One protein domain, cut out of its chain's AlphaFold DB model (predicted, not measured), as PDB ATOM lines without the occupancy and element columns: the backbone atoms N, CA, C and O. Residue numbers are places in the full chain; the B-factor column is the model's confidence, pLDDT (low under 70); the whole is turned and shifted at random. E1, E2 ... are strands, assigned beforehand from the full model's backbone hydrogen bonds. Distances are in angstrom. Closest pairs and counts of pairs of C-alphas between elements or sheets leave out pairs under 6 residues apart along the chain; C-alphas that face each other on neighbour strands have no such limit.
ATOM      1  N   THR A   2       4.748 -48.971 -26.169       94.81
ATOM      2  CA  THR A   2       5.120 -48.735 -24.765       94.81
ATOM      3  C   THR A   2       5.519 -47.274 -24.576       94.81
ATOM      4  O   THR A   2       6.359 -46.757 -25.306       94.81
ATOM      5  N   TYR A   3       4.975 -46.630 -23.548       95.38
ATOM      6  CA  TYR A   3       5.281 -45.244 -23.196       95.38
ATOM      7  C   TYR A   3       6.406 -45.175 -22.158       95.38
ATOM      8  O   TYR A   3       6.362 -45.868 -21.136       95.38
ATOM      9  N   ARG A   4       7.416 -44.335 -22.397       95.75
ATOM     10  CA  ARG A   4       8.586 -44.200 -21.521       95.75
ATOM     11  C   ARG A   4       8.525 -42.915 -20.709       95.75
ATOM     12  O   ARG A   4       8.512 -41.809 -21.245       95.75
ATOM     13  N   TYR A   5       8.555 -43.090 -19.396       95.69
ATOM     14  CA  TYR A   5       8.570 -42.024 -18.402       95.69
ATOM     15  C   TYR A   5       9.822 -42.143 -17.544       95.69
ATOM     16  O   TYR A   5      10.358 -43.241 -17.376       95.69
ATOM     17  N   GLN A   6      10.241 -41.031 -16.947       94.69
ATOM     18  CA  GLN A   6      11.317 -41.050 -15.966       94.69
ATOM     19  C   GLN A   6      10.872 -41.773 -14.692       94.69
ATOM     20  O   GLN A   6       9.861 -41.408 -14.081       94.69
ATOM     21  N   LYS A   7      11.663 -42.758 -14.270       93.69
ATOM     22  CA  LYS A   7      11.452 -43.512 -13.034       93.69
ATOM     23  C   LYS A   7      12.684 -43.451 -12.139       93.69
ATOM     24  O   LYS A   7      13.783 -43.209 -12.635       93.69
ATOM     25  N   ASP A   8      12.484 -43.632 -10.841       91.62
ATOM     26  CA  ASP A   8      13.574 -43.854  -9.891       91.62
ATOM     27  C   ASP A   8      14.075 -45.311  -9.948       91.62
ATOM     28  O   ASP A   8      13.603 -46.120 -10.754       91.62
ATOM     29  N   GLY A   9      15.056 -45.641  -9.103       88.75
ATOM     30  CA  GLY A   9      15.610 -46.995  -9.005       88.75
ATOM     31  C   GLY A   9      14.618 -48.044  -8.489       88.75
ATOM     32  O   GLY A   9      14.792 -49.225  -8.779       88.75
ATOM     33  N   ASP A  10      13.561 -47.616  -7.798       92.00
ATOM     34  CA  ASP A  10      12.493 -48.471  -7.272       92.00
ATOM     35  C   ASP A  10      11.329 -48.624  -8.274       92.00
ATOM     36  O   ASP A  10      10.370 -49.361  -8.039       92.00
ATOM     37  N   GLY A  11      11.412 -47.949  -9.426       89.81
ATOM     38  CA  GLY A  11      10.416 -47.987 -10.492       89.81
ATOM     39  C   GLY A  11       9.253 -47.006 -10.316       89.81
ATOM     40  O   GLY A  11       8.326 -47.028 -11.138       89.81
ATOM     41  N   ASN A  12       9.292 -46.128  -9.313       92.69
ATOM     42  CA  ASN A  12       8.288 -45.084  -9.124       92.69
ATOM     43  C   ASN A  12       8.478 -43.967 -10.147       92.69
ATOM     44  O   ASN A  12       9.595 -43.621 -10.530       92.69
ATOM     45  N   LEU A  13       7.373 -43.363 -10.580       93.00
ATOM     46  CA  LEU A  13       7.414 -42.223 -11.490       93.00
ATOM     47  C   LEU A  13       7.992 -41.000 -10.780       93.00
ATOM     48  O   LEU A  13       7.414 -40.504  -9.816       93.00
ATOM     49  N   LEU A  14       9.091 -40.466 -11.313       92.00
ATOM     50  CA  LEU A  14       9.662 -39.212 -10.822       92.00
ATOM     51  C   LEU A  14       8.864 -38.007 -11.326       92.00
ATOM     52  O   LEU A  14       8.725 -37.007 -10.621       92.00
ATOM     53  N   ARG A  15       8.359 -38.079 -12.565       89.38
ATOM     54  CA  ARG A  15       7.595 -37.010 -13.224       89.38
ATOM     55  C   ARG A  15       6.605 -37.591 -14.226       89.38
ATOM     56  O   ARG A  15       6.915 -38.554 -14.922       89.38
ATOM     57  N   ASN A  16       5.455 -36.936 -14.379       93.00
ATOM     58  CA  ASN A  16       4.497 -37.250 -15.439       93.00
ATOM     59  C   ASN A  16       4.876 -36.534 -16.750       93.00
ATOM     60  O   ASN A  16       4.203 -35.601 -17.182       93.00
ATOM     61  N   ARG A  17       6.020 -36.914 -17.329       94.44
ATOM     62  CA  ARG A  17       6.514 -36.409 -18.620       94.44
ATOM     63  C   ARG A  17       6.854 -37.592 -19.522       94.44
ATOM     64  O   ARG A  17       7.581 -38.490 -19.094       94.44
ATOM     65  N   LEU A  18       6.308 -37.592 -20.734       95.75
ATOM     66  CA  LEU A  18       6.532 -38.641 -21.724       95.75
ATOM     67  C   LEU A  18       7.813 -38.335 -22.501       95.75
ATOM     68  O   LEU A  18       7.884 -37.333 -23.197       95.75
ATOM     69  N   TYR A  19       8.823 -39.189 -22.403       96.75
ATOM     70  CA  TYR A  19      10.119 -38.936 -23.039       96.75
ATOM     71  C   TYR A  19      10.282 -39.642 -24.378       96.75
ATOM     72  O   TYR A  19      10.979 -39.149 -25.261       96.75
ATOM     73  N   HIS A  20       9.649 -40.802 -24.527       96.19
ATOM     74  CA  HIS A  20       9.874 -41.681 -25.667       96.19
ATOM     75  C   HIS A  20       8.705 -42.645 -25.823       96.19
ATOM     76  O   HIS A  20       8.071 -43.025 -24.830       96.19
ATOM     77  N   ILE A  21       8.443 -43.075 -27.047       96.19
ATOM     78  CA  ILE A  21       7.509 -44.152 -27.351       96.19
ATOM     79  C   ILE A  21       8.311 -45.245 -28.041       96.19
ATOM     80  O   ILE A  21       9.093 -44.975 -28.946       96.19
ATOM     81  N   ASN A  22       8.147 -46.476 -27.566       95.06
ATOM     82  CA  ASN A  22       8.629 -47.637 -28.292       95.06
ATOM     83  C   ASN A  22       7.460 -48.367 -28.919       95.06
ATOM     84  O   ASN A  22       6.497 -48.678 -28.210       95.06
ATOM     85  N   ASP A  23       7.569 -48.713 -30.191       93.81
ATOM     86  CA  ASP A  23       6.600 -49.582 -30.835       93.81
ATOM     87  C   ASP A  23       7.246 -50.834 -31.424       93.81
ATOM     88  O   ASP A  23       8.404 -50.851 -31.817       93.81
ATOM     89  N   ALA A  24       6.502 -51.935 -31.375       92.44
ATOM     90  CA  ALA A  24       6.961 -53.233 -31.856       92.44
ATOM     91  C   ALA A  24       6.555 -53.481 -33.314       92.44
ATOM     92  O   ALA A  24       7.059 -54.417 -33.935       92.44
ATOM     93  N   VAL A  25       5.617 -52.688 -33.837       91.50
ATOM     94  CA  VAL A  25       5.208 -52.729 -35.241       91.50
ATOM     95  C   VAL A  25       6.265 -52.006 -36.076       91.50
ATOM     96  O   VAL A  25       6.859 -51.027 -35.635       91.50
ATOM     97  N   ALA A  26       6.550 -52.536 -37.266       88.06
ATOM     98  CA  ALA A  26       7.536 -51.947 -38.162       88.06
ATOM     99  C   ALA A  26       7.021 -50.632 -38.764       88.06
ATOM    100  O   ALA A  26       5.873 -50.563 -39.201       88.06
ATOM    101  N   SER A  27       7.904 -49.639 -38.882       88.12
ATOM    102  CA  SER A  27       7.553 -48.269 -39.288       88.12
ATOM    103  C   SER A  27       7.097 -48.084 -40.736       88.12
ATOM    104  O   SER A  27       6.808 -46.986 -41.188       88.12
ATOM    105  N   ASN A  28       7.116 -49.149 -41.534       87.25
ATOM    106  CA  ASN A  28       6.725 -49.109 -42.941       87.25
ATOM    107  C   ASN A  28       5.315 -49.671 -43.186       87.25
ATOM    108  O   ASN A  28       4.929 -49.837 -44.343       87.25
ATOM    109  N   ILE A  29       4.593 -50.037 -42.124       91.06
ATOM    110  CA  ILE A  29       3.252 -50.621 -42.214       91.06
ATOM    111  C   ILE A  29       2.189 -49.537 -42.388       91.06
ATOM    112  O   ILE A  29       1.299 -49.688 -43.225       91.06
ATOM    113  N   ASP A  30       2.308 -48.446 -41.642       86.81
ATOM    114  CA  ASP A  30       1.485 -47.252 -41.761       86.81
ATOM    115  C   ASP A  30       2.410 -46.041 -41.618       86.81
ATOM    116  O   ASP A  30       3.341 -46.060 -40.828       86.81
ATOM    117  N   SER A  31       2.212 -45.019 -42.444       86.00
ATOM    118  CA  SER A  31       3.004 -43.784 -42.394       86.00
ATOM    119  C   SER A  31       2.271 -42.654 -41.667       86.00
ATOM    120  O   SER A  31       2.661 -41.492 -41.787       86.00
ATOM    121  N   THR A  32       1.122 -42.950 -41.057       86.44
ATOM    122  CA  THR A  32       0.218 -41.960 -40.457       86.44
ATOM    123  C   THR A  32       0.096 -42.079 -38.943       86.44
ATOM    124  O   THR A  32      -0.482 -41.185 -38.320       86.44
ATOM    125  N   ASP A  33       0.639 -43.138 -38.345       89.81
ATOM    126  CA  ASP A  33       0.715 -43.320 -36.900       89.81
ATOM    127  C   ASP A  33       2.105 -42.956 -36.344       89.81
ATOM    128  O   ASP A  33       2.903 -42.273 -36.987       89.81
ATOM    129  N   ILE A  34       2.337 -43.282 -35.069       89.94
ATOM    130  CA  ILE A  34       3.579 -42.954 -34.366       89.94
ATOM    131  C   ILE A  34       4.461 -44.195 -34.322       89.94
ATOM    132  O   ILE A  34       4.169 -45.141 -33.591       89.94
ATOM    133  N   ASP A  35       5.580 -44.119 -35.032       93.00
ATOM    134  CA  ASP A  35       6.587 -45.175 -35.082       93.00
ATOM    135  C   ASP A  35       7.434 -45.334 -33.809       93.00
ATOM    136  O   ASP A  35       7.461 -44.484 -32.913       93.00
ATOM    137  N   ASP A  36       8.202 -46.428 -33.763       93.88
ATOM    138  CA  ASP A  36       9.266 -46.611 -32.780       93.88
ATOM    139  C   ASP A  36      10.330 -45.509 -32.879       93.88
ATOM    140  O   ASP A  36      10.930 -45.270 -33.925       93.88
ATOM    141  N   MET A  37      10.617 -44.874 -31.744       94.12
ATOM    142  CA  MET A  37      11.587 -43.780 -31.658       94.12
ATOM    143  C   MET A  37      13.022 -44.269 -31.373       94.12
ATOM    144  O   MET A  37      13.900 -43.471 -31.039       94.12
ATOM    145  N   GLY A  38      13.285 -45.578 -31.434       93.00
ATOM    146  CA  GLY A  38      14.593 -46.178 -31.170       93.00
ATOM    147  C   GLY A  38      14.895 -46.390 -29.682       93.00
ATOM    148  O   GLY A  38      14.013 -46.681 -28.871       93.00
ATOM    149  N   LEU A  39      16.167 -46.263 -29.292       94.38
ATOM    150  CA  LEU A  39      16.615 -46.556 -27.925       94.38
ATOM    151  C   LEU A  39      16.188 -45.467 -26.926       94.38
ATOM    152  O   LEU A  39      16.469 -44.289 -27.120       94.38
ATOM    153  N   TYR A  40      15.572 -45.889 -25.820       95.38
ATOM    154  CA  TYR A  40      15.237 -45.022 -24.689       95.38
ATOM    155  C   TYR A  40      16.404 -44.901 -23.694       95.38
ATOM    156  O   TYR A  40      16.915 -45.913 -23.211       95.38
ATOM    157  N   THR A  41      16.748 -43.669 -23.313       95.56
ATOM    158  CA  THR A  41      17.742 -43.336 -22.283       95.56
ATOM    159  C   THR A  41      17.053 -42.933 -20.978       95.56
ATOM    160  O   THR A  41      16.346 -41.924 -20.916       95.56
ATOM    161  N   SER A  42      17.286 -43.694 -19.905       92.56
ATOM    162  CA  SER A  42      16.748 -43.417 -18.561       92.56
ATOM    163  C   SER A  42      17.669 -42.580 -17.668       92.56
ATOM    164  O   SER A  42      17.245 -42.183 -16.582       92.56
ATOM    165  N   ASP A  43      18.904 -42.304 -18.101       92.94
ATOM    166  CA  ASP A  43      19.874 -41.519 -17.332       92.94
ATOM    167  C   ASP A  43      19.314 -40.112 -17.048       92.94
ATOM    168  O   ASP A  43      19.056 -39.366 -17.994       92.94
ATOM    169  N   PRO A  44      19.140 -39.701 -15.777       90.38
ATOM    170  CA  PRO A  44      18.583 -38.395 -15.425       90.38
ATOM    171  C   PRO A  44      19.316 -37.191 -16.032       90.38
ATOM    172  O   PRO A  44      18.701 -36.139 -16.202       90.38
ATOM    173  N   THR A  45      20.607 -37.330 -16.342       92.31
ATOM    174  CA  THR A  45      21.432 -36.270 -16.937       92.31
ATOM    175  C   THR A  45      21.253 -36.159 -18.450       92.31
ATOM    176  O   THR A  45      21.399 -35.068 -18.997       92.31
ATOM    177  N   LEU A  46      20.858 -37.254 -19.108       94.62
ATOM    178  CA  LEU A  46      20.703 -37.354 -20.565       94.62
ATOM    179  C   LEU A  46      19.239 -37.493 -21.009       94.62
ATOM    180  O   LEU A  46      18.919 -37.396 -22.191       94.62
ATOM    181  N   ILE A  47      18.305 -37.690 -20.073       93.69
ATOM    182  CA  ILE A  47      16.900 -37.987 -20.379       93.69
ATOM    183  C   ILE A  47      16.213 -36.881 -21.198       93.69
ATOM    184  O   ILE A  47      15.308 -37.170 -21.976       93.69
ATOM    185  N   ASN A  48      16.650 -35.624 -21.048       93.00
ATOM    186  CA  ASN A  48      16.143 -34.474 -21.806       93.00
ATOM    187  C   ASN A  48      16.991 -34.135 -23.048       93.00
ATOM    188  O   ASN A  48      16.713 -33.131 -23.688       93.00
ATOM    189  N   THR A  49      18.028 -34.900 -23.387       92.88
ATOM    190  CA  THR A  49      18.864 -34.644 -24.578       92.88
ATOM    191  C   THR A  49      18.808 -35.800 -25.569       92.88
ATOM    192  O   THR A  49      18.737 -35.593 -26.786       92.88
ATOM    193  N   ASP A  50      18.780 -37.028 -25.057       94.94
ATOM    194  CA  ASP A  50      19.022 -38.223 -25.863       94.94
ATOM    195  C   ASP A  50      17.726 -38.885 -26.336       94.94
ATOM    196  O   ASP A  50      17.700 -39.458 -27.423       94.94
ATOM    197  N   ASN A  51      16.617 -38.694 -25.623       96.75
ATOM    198  CA  ASN A  51      15.301 -39.202 -26.026       96.75
ATOM    199  C   ASN A  51      14.642 -38.365 -27.136       96.75
ATOM    200  O   ASN A  51      15.143 -37.296 -27.499       96.75
ATOM    201  N   ASN A  52      13.514 -38.849 -27.674       96.69
ATOM    202  CA  ASN A  52      12.749 -38.138 -28.704       96.69
ATOM    203  C   ASN A  52      12.190 -36.799 -28.205       96.69
ATOM    204  O   ASN A  52      12.376 -35.770 -28.857       96.69
ATOM    205  N   TYR A  53      11.528 -36.824 -27.047       97.06
ATOM    206  CA  TYR A  53      10.923 -35.645 -26.441       97.06
ATOM    207  C   TYR A  53      11.838 -35.030 -25.389       97.06
ATOM    208  O   TYR A  53      12.472 -35.722 -24.586       97.06
ATOM    209  N   SER A  54      11.868 -33.703 -25.349       96.25
ATOM    210  CA  SER A  54      12.599 -32.951 -24.326       96.25
ATOM    211  C   SER A  54      11.771 -31.793 -23.809       96.25
ATOM    212  O   SER A  54      10.940 -31.237 -24.532       96.25
ATOM    213  N   TYR A  55      12.020 -31.410 -22.560       95.75
ATOM    214  CA  TYR A  55      11.237 -30.399 -21.865       95.75
ATOM    215  C   TYR A  55      12.121 -29.312 -21.267       95.75
ATOM    216  O   TYR A  55      13.245 -29.583 -20.843       95.75
ATOM    217  N   ASP A  56      11.586 -28.099 -21.174       93.56
ATOM    218  CA  ASP A  56      12.217 -27.035 -20.397       93.56
ATOM    219  C   ASP A  56      12.021 -27.220 -18.876       93.56
ATOM    220  O   ASP A  56      11.443 -28.207 -18.383       93.56
TER     221      ASP A  56
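This is residues 2 to 56 of the 119 residues of an uncharacterized protein of Brumimicrobium salinarum (UniProt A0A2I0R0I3). Little of the domain is regular: one antiparallel hairpin of E1 and the sharply bent E2, then a long winding stretch that sticks out at residues 28 to 33 and returns to the short strand E3 near E2. The 55 printed residues include three named strands, E1, E2, E3 in chain order, and no named helix; the class is all strand, with 19 residues in named elements. The whole is elongated, 35 by 23 by 17 A, and only just loose, close to compact, with a radius of gyration of the C-alphas of 12.3 A.

E1, residues 2 to 7, and E2, residues 13 to 22, are antiparallel at 147 degrees; N 2 and O 22 are within hydrogen-bond range at 2.7 A. E2 bends by 91 degrees at residue 16. E3, residues 53 to 55, pairs with no named strand; its closest C-alphas to E2 are those of Tyr 53 and Tyr 19, 4.8 A. E1 and E3 are apart.

E1, 14.3 A long, begins at C-alpha 2 (5.120, -48.735, -24.765). E2 measures 17.7 A. E3, 7.0 A, ends at C-alpha 55 (11.237, -30.399, -21.865).

The farthest C-alphas, Asp 10 and Ser 31, are 36.7 A apart. The E2 to E3 link is long, 30 residues. The printed part has no cut, and no printed residue is under 70 in pLDDT.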